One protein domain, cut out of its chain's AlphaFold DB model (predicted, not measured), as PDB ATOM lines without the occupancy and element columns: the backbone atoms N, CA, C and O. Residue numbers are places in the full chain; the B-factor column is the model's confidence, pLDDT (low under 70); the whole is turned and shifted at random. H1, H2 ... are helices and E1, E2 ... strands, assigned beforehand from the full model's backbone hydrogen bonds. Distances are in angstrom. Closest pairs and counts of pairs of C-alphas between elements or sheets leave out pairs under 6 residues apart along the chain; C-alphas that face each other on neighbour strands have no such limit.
ATOM      1  N   HIS A  32     165.004 200.723 255.551       97.12
ATOM      2  CA  HIS A  32     165.303 202.148 255.529       97.12
ATOM      3  C   HIS A  32     164.592 202.799 254.349       97.12
ATOM      4  O   HIS A  32     164.685 202.320 253.219       97.12
ATOM      5  N   ALA A  33     163.848 203.877 254.601       97.62
ATOM      6  CA  ALA A  33     163.181 204.611 253.535       97.62
ATOM      7  C   ALA A  33     164.221 205.223 252.584       97.62
ATOM      8  O   ALA A  33     165.234 205.761 253.022       97.62
ATOM      9  N   TRP A  34     163.957 205.142 251.281       98.31
ATOM     10  CA  TRP A  34     164.870 205.626 250.247       98.31
ATOM     11  C   TRP A  34     164.256 206.729 249.395       98.31
ATOM     12  O   TRP A  34     164.864 207.771 249.168       98.31
ATOM     13  N   ALA A  35     163.020 206.533 248.943       97.94
ATOM     14  CA  ALA A  35     162.316 207.515 248.135       97.94
ATOM     15  C   ALA A  35     160.803 207.368 248.288       97.94
ATOM     16  O   ALA A  35     160.295 206.325 248.698       97.94
ATOM     17  N   ARG A  36     160.066 208.407 247.901       98.12
ATOM     18  CA  ARG A  36     158.612 208.360 247.757       98.12
ATOM     19  C   ARG A  36     158.243 208.946 246.408       98.12
ATOM     20  O   ARG A  36     158.541 210.106 246.154       98.12
ATOM     21  N   TRP A  37     157.597 208.158 245.564       97.56
ATOM     22  CA  TRP A  37     157.203 208.559 244.219       97.56
ATOM     23  C   TRP A  37     155.695 208.606 244.096       97.56
ATOM     24  O   TRP A  37     155.005 207.649 244.439       97.56
ATOM     25  N   ILE A  38     155.186 209.703 243.550       96.75
ATOM     26  CA  ILE A  38     153.767 209.875 243.278       96.75
ATOM     27  C   ILE A  38     153.580 209.923 241.768       96.75
ATOM     28  O   ILE A  38     154.189 210.735 241.075       96.75
ATOM     29  N   THR A  39     152.717 209.059 241.241       93.06
ATOM     30  CA  THR A  39     152.408 209.050 239.809       93.06
ATOM     31  C   THR A  39     151.839 210.415 239.374       93.06
ATOM     32  O   THR A  39     150.939 210.937 240.058       93.06
ATOM     33  N   PRO A  40     152.308 210.978 238.236       89.06
ATOM     34  CA  PRO A  40     151.858 212.272 237.731       89.06
ATOM     35  C   PRO A  40     150.335 212.386 237.631       89.06
ATOM     36  O   PRO A  40     149.620 211.405 237.384       89.06
ATOM     37  N   HIS A  41     149.831 213.611 237.763       84.31
ATOM     38  CA  HIS A  41     148.433 213.919 237.473       84.31
ATOM     39  C   HIS A  41     148.092 213.588 236.007       84.31
ATOM     40  O   HIS A  41     148.940 213.696 235.127       84.31
ATOM     41  N   GLY A  42     146.857 213.146 235.751       82.06
ATOM     42  CA  GLY A  42     146.400 212.740 234.413       82.06
ATOM     43  C   GLY A  42     146.695 211.283 234.035       82.06
ATOM     44  O   GLY A  42     146.163 210.803 233.037       82.06
ATOM     45  N   SER A  43     147.467 210.548 234.842       82.12
ATOM     46  CA  SER A  43     147.629 209.101 234.648       82.12
ATOM     47  C   SER A  43     146.317 208.364 234.968       82.12
ATOM     48  O   SER A  43     145.692 208.678 235.986       82.12
ATOM     49  N   PRO A  44     145.901 207.362 234.164       86.75
ATOM     50  CA  PRO A  44     144.634 206.643 234.362       86.75
ATOM     51  C   PRO A  44     144.593 205.894 235.696       86.75
ATOM     52  O   PRO A  44     143.531 205.681 236.277       86.75
ATOM     53  N   ARG A  45     145.769 205.516 236.201       88.75
ATOM     54  CA  ARG A  45     145.961 204.992 237.544       88.75
ATOM     55  C   ARG A  45     147.100 205.746 238.211       88.75
ATOM     56  O   ARG A  45     148.096 206.063 237.564       88.75
ATOM     57  N   ARG A  46     146.931 206.042 239.497       93.06
ATOM     58  CA  ARG A  46     147.906 206.777 240.299       93.06
ATOM     59  C   ARG A  46     148.296 205.975 241.524       93.06
ATOM     60  O   ARG A  46     147.442 205.365 242.161       93.06
ATOM     61  N   TYR A  47     149.578 206.033 241.842       94.88
ATOM     62  CA  TYR A  47     150.183 205.392 242.992       94.88
ATOM     63  C   TYR A  47     150.970 206.423 243.795       94.88
ATOM     64  O   TYR A  47     151.491 207.392 243.241       94.88
ATOM     65  N   ASP A  48     151.026 206.199 245.100       97.25
ATOM     66  CA  ASP A  48     151.903 206.883 246.040       97.25
ATOM     67  C   ASP A  48     152.785 205.801 246.662       97.25
ATOM     68  O   ASP A  48     152.353 205.046 247.534       97.25
ATOM     69  N   THR A  49     153.970 205.631 246.087       97.00
ATOM     70  CA  THR A  49     154.823 204.467 246.300       97.00
ATOM     71  C   THR A  49     156.025 204.856 247.144       97.00
ATOM     72  O   THR A  49     156.846 205.675 246.728       97.00
ATOM     73  N   ALA A  50     156.157 204.233 248.313       97.50
ATOM     74  CA  ALA A  50     157.366 204.298 249.123       97.50
ATOM     75  C   ALA A  50     158.365 203.217 248.679       97.50
ATOM     76  O   ALA A  50     157.997 202.056 248.505       97.50
ATOM     77  N   PHE A  51     159.623 203.610 248.514       97.75
ATOM     78  CA  PHE A  51     160.755 202.742 248.206       97.75
ATOM     79  C   PHE A  51     161.634 202.606 249.444       97.75
ATOM     80  O   PHE A  51     161.870 203.590 250.152       97.75
ATOM     81  N   PHE A  52     162.138 201.399 249.674       97.62
ATOM     82  CA  PHE A  52     162.980 201.060 250.815       97.62
ATOM     83  C   PHE A  52     164.242 200.341 250.348       97.62
ATOM     84  O   PHE A  52     164.221 199.647 249.333       97.62
ATOM     85  N   VAL A  53     165.311 200.471 251.128       97.56
ATOM     86  CA  VAL A  53     166.527 199.659 251.023       97.56
ATOM     87  C   VAL A  53     166.716 198.855 252.305       97.56
ATOM     88  O   VAL A  53     166.325 199.291 253.390       97.56
ATOM     89  N   ALA A  54     167.303 197.670 252.175       96.00
ATOM     90  CA  ALA A  54     167.637 196.797 253.291       96.00
ATOM     91  C   ALA A  54     168.797 195.878 252.905       96.00
ATOM     92  O   ALA A  54     168.969 195.551 251.729       96.00
ATOM     93  N   LEU A  55     169.560 195.432 253.903       94.38
ATOM     94  CA  LEU A  55     170.496 194.330 253.714       94.38
ATOM     95  C   LEU A  55     169.746 193.012 253.797       94.38
ATOM     96  O   LEU A  55     169.044 192.729 254.771       94.38
ATOM     97  N   VAL A  56     169.922 192.206 252.762       90.38
ATOM     98  CA  VAL A  56     169.382 190.856 252.705       90.38
ATOM     99  C   VAL A  56     170.355 189.933 253.445       90.38
ATOM    100  O   VAL A  56     171.553 190.006 253.174       90.38
ATOM    101  N   PRO A  57     169.887 189.099 254.395       88.44
ATOM    102  CA  PRO A  57     170.749 188.136 255.073       88.44
ATOM    103  C   PRO A  57     171.420 187.164 254.099       88.44
ATOM    104  O   PRO A  57     170.884 186.879 253.029       88.44
ATOM    105  N   ASP A  58     172.551 186.591 254.503       88.31
ATOM    106  CA  ASP A  58     173.230 185.582 253.693       88.31
ATOM    107  C   ASP A  58     172.333 184.359 253.428       88.31
ATOM    108  O   ASP A  58     171.492 183.970 254.246       88.31
ATOM    109  N   GLY A  59     172.530 183.738 252.262       87.94
ATOM    110  CA  GLY A  59     171.820 182.522 251.858       87.94
ATOM    111  C   GLY A  59     170.404 182.743 251.315       87.94
ATOM    112  O   GLY A  59     169.658 181.774 251.194       87.94
ATOM    113  N   GLN A  60     170.012 183.983 250.999       88.25
ATOM    114  CA  GLN A  60     168.759 184.245 250.284       88.25
ATOM    115  C   GLN A  60     168.943 184.122 248.769       88.25
ATOM    116  O   GLN A  60     169.805 184.766 248.166       88.25
ATOM    117  N   GLU A  61     168.072 183.340 248.143       86.25
ATOM    118  CA  GLU A  61     168.012 183.192 246.692       86.25
ATOM    119  C   GLU A  61     166.922 184.104 246.121       86.25
ATOM    120  O   GLU A  61     165.792 184.135 246.611       86.25
ATOM    121  N   ALA A  62     167.260 184.861 245.076       85.44
ATOM    122  CA  ALA A  62     166.274 185.595 244.297       85.44
ATOM    123  C   ALA A  62     165.584 184.613 243.340       85.44
ATOM    124  O   ALA A  62     166.085 184.344 242.251       85.44
ATOM    125  N   ASP A  63     164.457 184.044 243.770       83.19
ATOM    126  CA  ASP A  63     163.650 183.147 242.942       83.19
ATOM    127  C   ASP A  63     162.535 183.897 242.195       83.19
ATOM    128  O   ASP A  63     161.957 184.867 242.689       83.19
ATOM    129  N   ALA A  64     162.217 183.428 240.986       82.12
ATOM    130  CA  ALA A  64     161.074 183.888 240.202       82.12
ATOM    131  C   ALA A  64     159.880 182.926 240.347       82.12
ATOM    132  O   ALA A  64     159.135 182.720 239.392       82.12
ATOM    133  N   HIS A  65     159.680 182.298 241.516       82.56
ATOM    134  CA  HIS A  65     158.559 181.374 241.745       82.56
ATOM    135  C   HIS A  65     157.233 182.133 241.935       82.56
ATOM    136  O   HIS A  65     156.598 182.108 242.995       82.56
ATOM    137  N   THR A  66     156.817 182.833 240.885       79.31
ATOM    138  CA  THR A  66     155.589 183.617 240.767       79.31
ATOM    139  C   THR A  66     155.121 183.607 239.311       79.31
ATOM    140  O   THR A  66     155.891 183.343 238.396       79.31
ATOM    141  N   THR A  67     153.845 183.900 239.073       79.06
ATOM    142  CA  THR A  67     153.313 184.121 237.720       79.06
ATOM    143  C   THR A  67     153.547 185.547 237.216       79.06
ATOM    144  O   THR A  67     153.234 185.845 236.069       79.06
ATOM    145  N   GLU A  68     154.026 186.448 238.077       83.00
ATOM    146  CA  GLU A  68     154.141 187.887 237.791       83.00
ATOM    147  C   GLU A  68     155.536 188.306 237.306       83.00
ATOM    148  O   GLU A  68     155.680 189.379 236.725       83.00
ATOM    149  N   ALA A  69     156.555 187.470 237.519       84.38
ATOM    150  CA  ALA A  69     157.929 187.722 237.101       84.38
ATOM    151  C   ALA A  69     158.423 186.580 236.210       84.38
ATOM    152  O   ALA A  69     158.208 185.411 236.516       84.38
ATOM    153  N   VAL A  70     159.083 186.934 235.109       83.62
ATOM    154  CA  VAL A  70     159.692 185.972 234.172       83.62
ATOM    155  C   VAL A  70     161.141 185.639 234.531       83.62
ATOM    156  O   VAL A  70     161.651 184.603 234.124       83.62
ATOM    157  N   GLU A  71     161.790 186.511 235.302       85.00
ATOM    158  CA  GLU A  71     163.170 186.384 235.756       85.00
ATOM    159  C   GLU A  71     163.323 187.107 237.101       85.00
ATOM    160  O   GLU A  71     162.655 188.115 237.357       85.00
ATOM    161  N   ALA A  72     164.196 186.585 237.959       87.19
ATOM    162  CA  ALA A  72     164.643 187.220 239.189       87.19
ATOM    163  C   ALA A  72     166.114 186.861 239.409       87.19
ATOM    164  O   ALA A  72     166.545 185.755 239.085       87.19
ATOM    165  N   GLY A  73     166.885 187.797 239.951       89.19
ATOM    166  CA  GLY A  73     168.304 187.596 240.207       89.19
ATOM    167  C   GLY A  73     168.903 188.737 241.018       89.19
ATOM    168  O   GLY A  73     168.297 189.799 241.163       89.19
ATOM    169  N   TRP A  74     170.114 188.512 241.524       91.88
ATOM    170  CA  TRP A  74     170.935 189.539 242.166       91.88
ATOM    171  C   TRP A  74     171.852 190.178 241.128       91.88
ATOM    172  O   TRP A  74     172.628 189.476 240.487       91.88
ATOM    173  N   TRP A  75     171.718 191.487 240.922       92.12
ATOM    174  CA  TRP A  75     172.447 192.233 239.893       92.12
ATOM    175  C   TRP A  75     173.261 193.341 240.552       92.12
ATOM    176  O   TRP A  75     172.812 193.940 241.536       92.12
ATOM    177  N   HIS A  76     174.427 193.654 239.985       94.75
ATOM    178  CA  HIS A  76     175.096 194.899 240.342       94.75
ATOM    179  C   HIS A  76     174.281 196.084 239.793       94.75
ATOM    180  O   HIS A  76     173.804 196.006 238.655       94.75
ATOM    181  N   PRO A  77     174.113 197.190 240.546       96.25
ATOM    182  CA  PRO A  77     173.386 198.360 240.056       96.25
ATOM    183  C   PRO A  77     173.924 198.890 238.722       96.25
ATOM    184  O   PRO A  77     173.129 199.183 237.831       96.25
ATOM    185  N   ASP A  78     175.250 198.942 238.560       96.19
ATOM    186  CA  ASP A  78     175.880 199.401 237.313       96.19
ATOM    187  C   ASP A  78     175.543 198.504 236.122       96.19
ATOM    188  O   ASP A  78     175.155 199.007 235.075       96.19
ATOM    189  N   GLU A  79     175.573 197.180 236.294       96.31
ATOM    190  CA  GLU A  79     175.228 196.234 235.225       96.31
ATOM    191  C   GLU A  79     173.770 196.414 234.767       96.31
ATOM    192  O   GLU A  79     173.463 196.399 233.572       96.31
ATOM    193  N   ALA A  80     172.849 196.618 235.714       94.88
ATOM    194  CA  ALA A  80     171.448 196.884 235.396       94.88
ATOM    195  C   ALA A  80     171.274 198.209 234.634       94.88
ATOM    196  O   ALA A  80     170.441 198.297 233.728       94.88
ATOM    197  N   LEU A  81     172.051 199.235 234.990       95.44
ATOM    198  CA  LEU A  81     172.033 200.534 234.321       95.44
ATOM    199  C   LEU A  81     172.645 200.472 232.921       95.44
ATOM    200  O   LEU A  81     172.050 201.028 232.002       95.44
ATOM    201  N   GLU A  82     173.767 199.780 232.737       95.88
ATOM    202  CA  GLU A  82     174.404 199.562 231.430       95.88
ATOM    203  C   GLU A  82     173.436 198.875 230.465       95.88
ATOM    204  O   GLU A  82     173.109 199.421 229.411       95.88
ATOM    205  N   ARG A  83     172.844 197.749 230.882       94.19
ATOM    206  CA  ARG A  83     171.834 197.040 230.080       94.19
ATOM    207  C   ARG A  83     170.598 197.892 229.801       94.19
ATOM    208  O   ARG A  83     169.954 197.721 228.768       94.19
ATOM    209  N   TRP A  84     170.231 198.798 230.708       93.25
ATOM    210  CA  TRP A  84     169.137 199.739 230.473       93.25
ATOM    211  C   TRP A  84     169.491 200.796 229.420       93.25
ATOM    212  O   TRP A  84     168.645 201.105 228.580       93.25
ATOM    213  N   GLN A  85     170.726 201.310 229.415       91.12
ATOM    214  CA  GLN A  85     171.209 202.233 228.377       91.12
ATOM    215  C   GLN A  85     171.296 201.564 227.002       91.12
ATOM    216  O   GLN A  85     171.012 202.198 225.990       91.12
ATOM    217  N   GLU A  86     171.625 200.274 226.969       92.50
ATOM    218  CA  GLU A  86     171.671 199.454 225.753       92.50
ATOM    219  C   GLU A  86     170.287 198.951 225.299       92.50
ATOM    220  O   GLU A  86     170.186 198.151 224.370       92.50
ATOM    221  N   ASP A  87     169.204 199.390 225.954       88.25
ATOM    222  CA  ASP A  87     167.823 198.946 225.717       88.25
ATOM    223  C   ASP A  87     167.573 197.430 225.925       88.25
ATOM    224  O   ASP A  87     166.473 196.941 225.637       88.25
ATOM    225  N   ALA A  88     168.543 196.712 226.501       90.06
ATOM    226  CA  ALA A  88     168.496 195.290 226.853       90.06
ATOM    227  C   ALA A  88     167.693 195.011 228.139       90.06
ATOM    228  O   ALA A  88     167.179 193.908 228.325       90.06
ATOM    229  N   LEU A  89     167.541 196.011 229.013       89.62
ATOM    230  CA  LEU A  89     166.664 195.979 230.184       89.62
ATOM    231  C   LEU A  89     165.683 197.155 230.127       89.62
ATOM    232  O   LEU A  89     166.065 198.273 229.800       89.62
ATOM    233  N   LYS A  90     164.409 196.943 230.474       89.94
ATOM    234  CA  LYS A  90     163.427 198.033 230.592       89.94
ATOM    235  C   LYS A  90     163.227 198.397 232.058       89.94
ATOM    236  O   LYS A  90     162.678 197.615 232.825       89.94
ATOM    237  N   LEU A  91     163.629 199.611 232.431       92.12
ATOM    238  CA  LEU A  91     163.435 200.157 233.772       92.12
ATOM    239  C   LEU A  91     162.425 201.301 233.762       92.12
ATOM    240  O   LEU A  91     162.500 202.205 232.931       92.12
ATOM    241  N   MET A  92     161.507 201.288 234.729       92.19
ATOM    242  CA  MET A  92     160.687 202.458 235.044       92.19
ATOM    243  C   MET A  92     161.556 203.555 235.674       92.19
ATOM    244  O   MET A  92     162.508 203.251 236.393       92.19
ATOM    245  N   ALA A  93     161.188 204.823 235.473       93.19
ATOM    246  CA  ALA A  93     161.947 205.969 235.986       93.19
ATOM    247  C   ALA A  93     162.261 205.907 237.501       93.19
ATOM    248  O   ALA A  93     163.415 206.162 237.852       93.19
ATOM    249  N   PRO A  94     161.333 205.499 238.401       95.31
ATOM    250  CA  PRO A  94     161.662 205.333 239.819       95.31
ATOM    251  C   PRO A  94     162.770 204.304 240.075       95.31
ATOM    252  O   PRO A  94     163.657 204.543 240.895       95.31
ATOM    253  N   THR A  95     162.751 203.178 239.353       95.19
ATOM    254  CA  THR A  95     163.757 202.115 239.481       95.19
ATOM    255  C   THR A  95     165.103 202.567 238.929       95.19
ATOM    256  O   THR A  95     166.108 202.436 239.619       95.19
ATOM    257  N   ALA A  96     165.124 203.162 237.731       95.44
ATOM    258  CA  ALA A  96     166.348 203.681 237.122       95.44
ATOM    259  C   ALA A  96     167.013 204.742 238.008       95.44
ATOM    260  O   ALA A  96     168.208 204.656 238.280       95.44
ATOM    261  N   ARG A  97     166.230 205.693 238.536       96.50
ATOM    262  CA  ARG A  97     166.749 206.713 239.453       96.50
ATOM    263  C   ARG A  97     167.312 206.103 240.734       96.50
ATOM    264  O   ARG A  97     168.377 206.507 241.183       96.50
ATOM    265  N   THR A  98     166.607 205.134 241.315       96.94
ATOM    266  CA  THR A  98     167.060 204.452 242.536       96.94
ATOM    267  C   THR A  98     168.391 203.737 242.302       96.94
ATOM    268  O   THR A  98     169.304 203.881 243.110       96.94
ATOM    269  N   LEU A  99     168.539 203.032 241.177       96.94
ATOM    270  CA  LEU A  99     169.788 202.358 240.823       96.94
ATOM    271  C   LEU A  99     170.936 203.348 240.588       96.94
ATOM    272  O   LEU A  99     172.025 203.103 241.088       96.94
ATOM    273  N   GLN A 100     170.694 204.476 239.908       96.44
ATOM    274  CA  GLN A 100     171.708 205.526 239.711       96.44
ATOM    275  C   GLN A 100     172.231 206.086 241.040       96.44
ATOM    276  O   GLN A 100     173.431 206.296 241.199       96.44
ATOM    277  N   GLU A 101     171.342 206.325 242.005       96.38
ATOM    278  CA  GLU A 101     171.739 206.827 243.323       96.38
ATOM    279  C   GLU A 101     172.516 205.782 244.128       96.38
ATOM    280  O   GLU A 101     173.505 206.122 244.770       96.38
ATOM    281  N   ILE A 102     172.083 204.518 244.091       97.12
ATOM    282  CA  ILE A 102     172.739 203.417 244.809       97.12
ATOM    283  C   ILE A 102     174.123 203.123 244.217       97.12
ATOM    284  O   ILE A 102     175.081 202.977 244.973       97.12
ATOM    285  N   ALA A 103     174.241 203.086 242.887       96.75
ATOM    286  CA  ALA A 103     175.506 202.891 242.179       96.75
ATOM    287  C   ALA A 103     176.576 203.911 242.605       96.75
ATOM    288  O   ALA A 103     177.740 203.568 242.796       96.75
ATOM    289  N   GLY A 104     176.170 205.162 242.851       96.50
ATOM    290  CA  GLY A 104     177.074 206.233 243.275       96.50
ATOM    291  C   GLY A 104     177.659 206.097 244.689       96.50
ATOM    292  O   GLY A 104     178.517 206.899 245.049       96.50
ATOM    293  N   LEU A 105     177.209 205.132 245.502       96.25
ATOM    294  CA  LEU A 105     177.619 204.984 246.908       96.25
ATOM    295  C   LEU A 105     178.666 203.887 247.146       96.25
ATOM    296  O   LEU A 105     179.229 203.813 248.236       96.25
ATOM    297  N   GLY A 106     178.972 203.070 246.138       93.31
ATOM    298  CA  GLY A 106     180.073 202.102 246.158       93.31
ATOM    299  C   GLY A 106     179.753 200.768 246.837       93.31
ATOM    300  O   GLY A 106     179.950 199.726 246.220       93.31
ATOM    301  N   ASP A 107     179.249 200.770 248.074       95.25
ATOM    302  CA  ASP A 107     178.890 199.534 248.782       95.25
ATOM    303  C   ASP A 107     177.583 199.627 249.582       95.25
ATOM    304  O   ASP A 107     176.984 200.686 249.785       95.25
ATOM    305  N   SER A 108     177.113 198.470 250.044       95.38
ATOM    306  CA  SER A 108     175.839 198.358 250.747       95.38
ATOM    307  C   SER A 108     175.845 199.010 252.137       95.38
ATOM    308  O   SER A 108     174.791 199.446 252.608       95.38
ATOM    309  N   ALA A 109     177.008 199.146 252.785       95.56
ATOM    310  CA  ALA A 109     177.130 199.846 254.060       95.56
ATOM    311  C   ALA A 109     176.975 201.362 253.870       95.56
ATOM    312  O   ALA A 109     176.256 202.006 254.639       95.56
ATOM    313  N   ALA A 110     177.574 201.919 252.815       97.25
ATOM    314  CA  ALA A 110     177.402 203.311 252.415       97.25
ATOM    315  C   ALA A 110     175.950 203.615 252.014       97.25
ATOM    316  O   ALA A 110     175.410 204.646 252.417       97.25
ATOM    317  N   VAL A 111     175.277 202.693 251.314       97.62
ATOM    318  CA  VAL A 111     173.838 202.802 251.005       97.62
ATOM    319  C   VAL A 111     173.001 202.883 252.281       97.62
ATOM    320  O   VAL A 111     172.162 203.774 252.410       97.62
ATOM    321  N   LEU A 112     173.239 201.997 253.253       96.94
ATOM    322  CA  LEU A 112     172.520 202.043 254.527       96.94
ATOM    323  C   LEU A 112     172.805 203.317 255.327       96.94
ATOM    324  O   LEU A 112     171.891 203.853 255.952       96.94
ATOM    325  N   ALA A 113     174.052 203.791 255.333       96.62
ATOM    326  CA  ALA A 113     174.414 205.036 255.999       96.62
ATOM    327  C   ALA A 113     173.674 206.223 255.362       96.62
ATOM    328  O   ALA A 113     172.981 206.955 256.062       96.62
ATOM    329  N   ALA A 114     173.715 206.333 254.030       97.62
ATOM    330  CA  ALA A 114     173.008 207.374 253.293       97.62
ATOM    331  C   ALA A 114     171.491 207.335 253.536       97.62
ATOM    332  O   ALA A 114     170.869 208.380 253.691       97.62
ATOM    333  N   ALA A 115     170.889 206.143 253.616       97.44
ATOM    334  CA  ALA A 115     169.456 205.993 253.861       97.44
ATOM    335  C   ALA A 115     169.019 206.514 255.244       97.44
ATOM    336  O   ALA A 115     167.897 206.993 255.388       97.44
ATOM    337  N   ARG A 116     169.884 206.428 256.265       94.94
ATOM    338  CA  ARG A 116     169.571 206.891 257.633       94.94
ATOM    339  C   ARG A 116     169.466 208.407 257.732       94.94
ATOM    340  O   ARG A 116     168.607 208.897 258.457       94.94
ATOM    341  N   ASP A 117     170.308 209.117 256.990       93.81
ATOM    342  CA  ASP A 117     170.384 210.582 257.023       93.81
ATOM    343  C   ASP A 117     169.505 211.244 255.946       93.81
ATOM    344  O   ASP A 117     169.443 212.471 255.834       93.81
ATOM    345  N   ARG A 118     168.812 210.439 255.133       95.38
ATOM    346  CA  ARG A 118     168.042 210.918 253.989       95.38
ATOM    347  C   ARG A 118     166.717 211.546 254.409       95.38
ATOM    348  O   ARG A 118     165.872 210.914 255.041       95.38
ATOM    349  N   GLU A 119     166.466 212.761 253.932       95.75
ATOM    350  CA  GLU A 119     165.127 213.344 253.968       95.75
ATOM    351  C   GLU A 119     164.271 212.804 252.810       95.75
ATOM    352  O   GLU A 119     164.621 212.935 251.635       95.75
ATOM    353  N   ILE A 120     163.107 212.233 253.129       96.94
ATOM    354  CA  ILE A 120     162.195 211.671 252.127       96.94
ATOM    355  C   ILE A 120     161.133 212.697 251.742       96.94
ATOM    356  O   ILE A 120     160.109 212.854 252.412       96.94
ATOM    357  N   ARG A 121     161.359 213.370 250.612       96.12
ATOM    358  CA  ARG A 121     160.378 214.260 249.980       96.12
ATOM    359  C   ARG A 121     159.658 213.536 248.836       96.12
ATOM    360  O   ARG A 121     160.302 212.774 248.115       96.12
ATOM    361  N   PRO A 122     158.342 213.745 248.648       97.00
ATOM    362  CA  PRO A 122     157.633 213.168 247.514       97.00
ATOM    363  C   PRO A 122     158.184 213.669 246.174       97.00
ATOM    364  O   PRO A 122     158.323 214.873 245.962       97.00
TER     365      PRO A 122
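What this domain is: This is residues 32 to 122 of the 180 residues of an uncharacterized protein of Pseudonocardia sp. CNS-004 (UniProt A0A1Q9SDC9). A two-stranded hairpin, E1 and E2, has helix H2 packed beside it in the middle of the domain, and H1 packs on the side of H2 away from the hairpin. H3 packs on the end of the hairpin where E1 begins and E2 ends, and residues 118 to 122 run on from it beside E1, while a wide loop, residues 54 to 76, swings out between E2 and H1, with residues 65 to 70 sticking out. The printed part has 91 residues with two named strands and then three named helices, in the order E1, E2, H1, H2, H3; the sheet, order E1 - E2, is antiparallel. The class is mixed, helices and strands, with under half of the residues in named elements. The whole is only just compact, close to loose, with a radius of gyration of the C-alphas of 14.6 A and spans of 42 by 35 by 27 A.

How they stand to each other: E1, residues 32 to 38, and E2, residues 48 to 53, form an antiparallel hairpin, their directions at 156 degrees; N 34 and O 51 are 2.8 A apart and N 53 and O 32 are 2.9 A apart, within hydrogen-bond range. For H2, residues 93 to 103, the closest C-alphas to E1 are Trp 37 and Pro 94, 7.0 A apart; E2 and H2 are near each other, with 7 pairs of C-alphas within 10 A. H1, residues 77 to 85, and H2 form a helical hairpin: they touch, closest at the C-alphas of Pro 77 and Leu 99, 5.4 A apart, at a steep tilt of 44 degrees, opposite ways. H3, residues 108 to 117, comes closest to E1 at the C-alphas of Trp 34 and Ala 115, 5.9 A apart. H2 and H3 are close but not clearly touching. E1 and H1 are apart, as are H1 and H3. In H1 and H2 every O i to N i+4 pair is within hydrogen-bond range, in H3 5 of 6.

Where its parts are: E1 is 18.5 A long from C-alpha 32 at (165.303, 202.148, 255.529), and E2 is 17.1 A long. H2, the longest helix, is 15.2 A long, H3 14.8 A and H1 12.5 A. H3 ends at C-alpha 117, (170.384, 210.582, 257.023).

The domain as a whole: The C-alphas farthest apart, those of Gly 42 and Gly 59, are 43.2 A apart. The link from E2 to H1 is long, 23 residues, and the one from H2 to H3 is tight. The printed part has no cut, and no printed residue is under 70 in pLDDT.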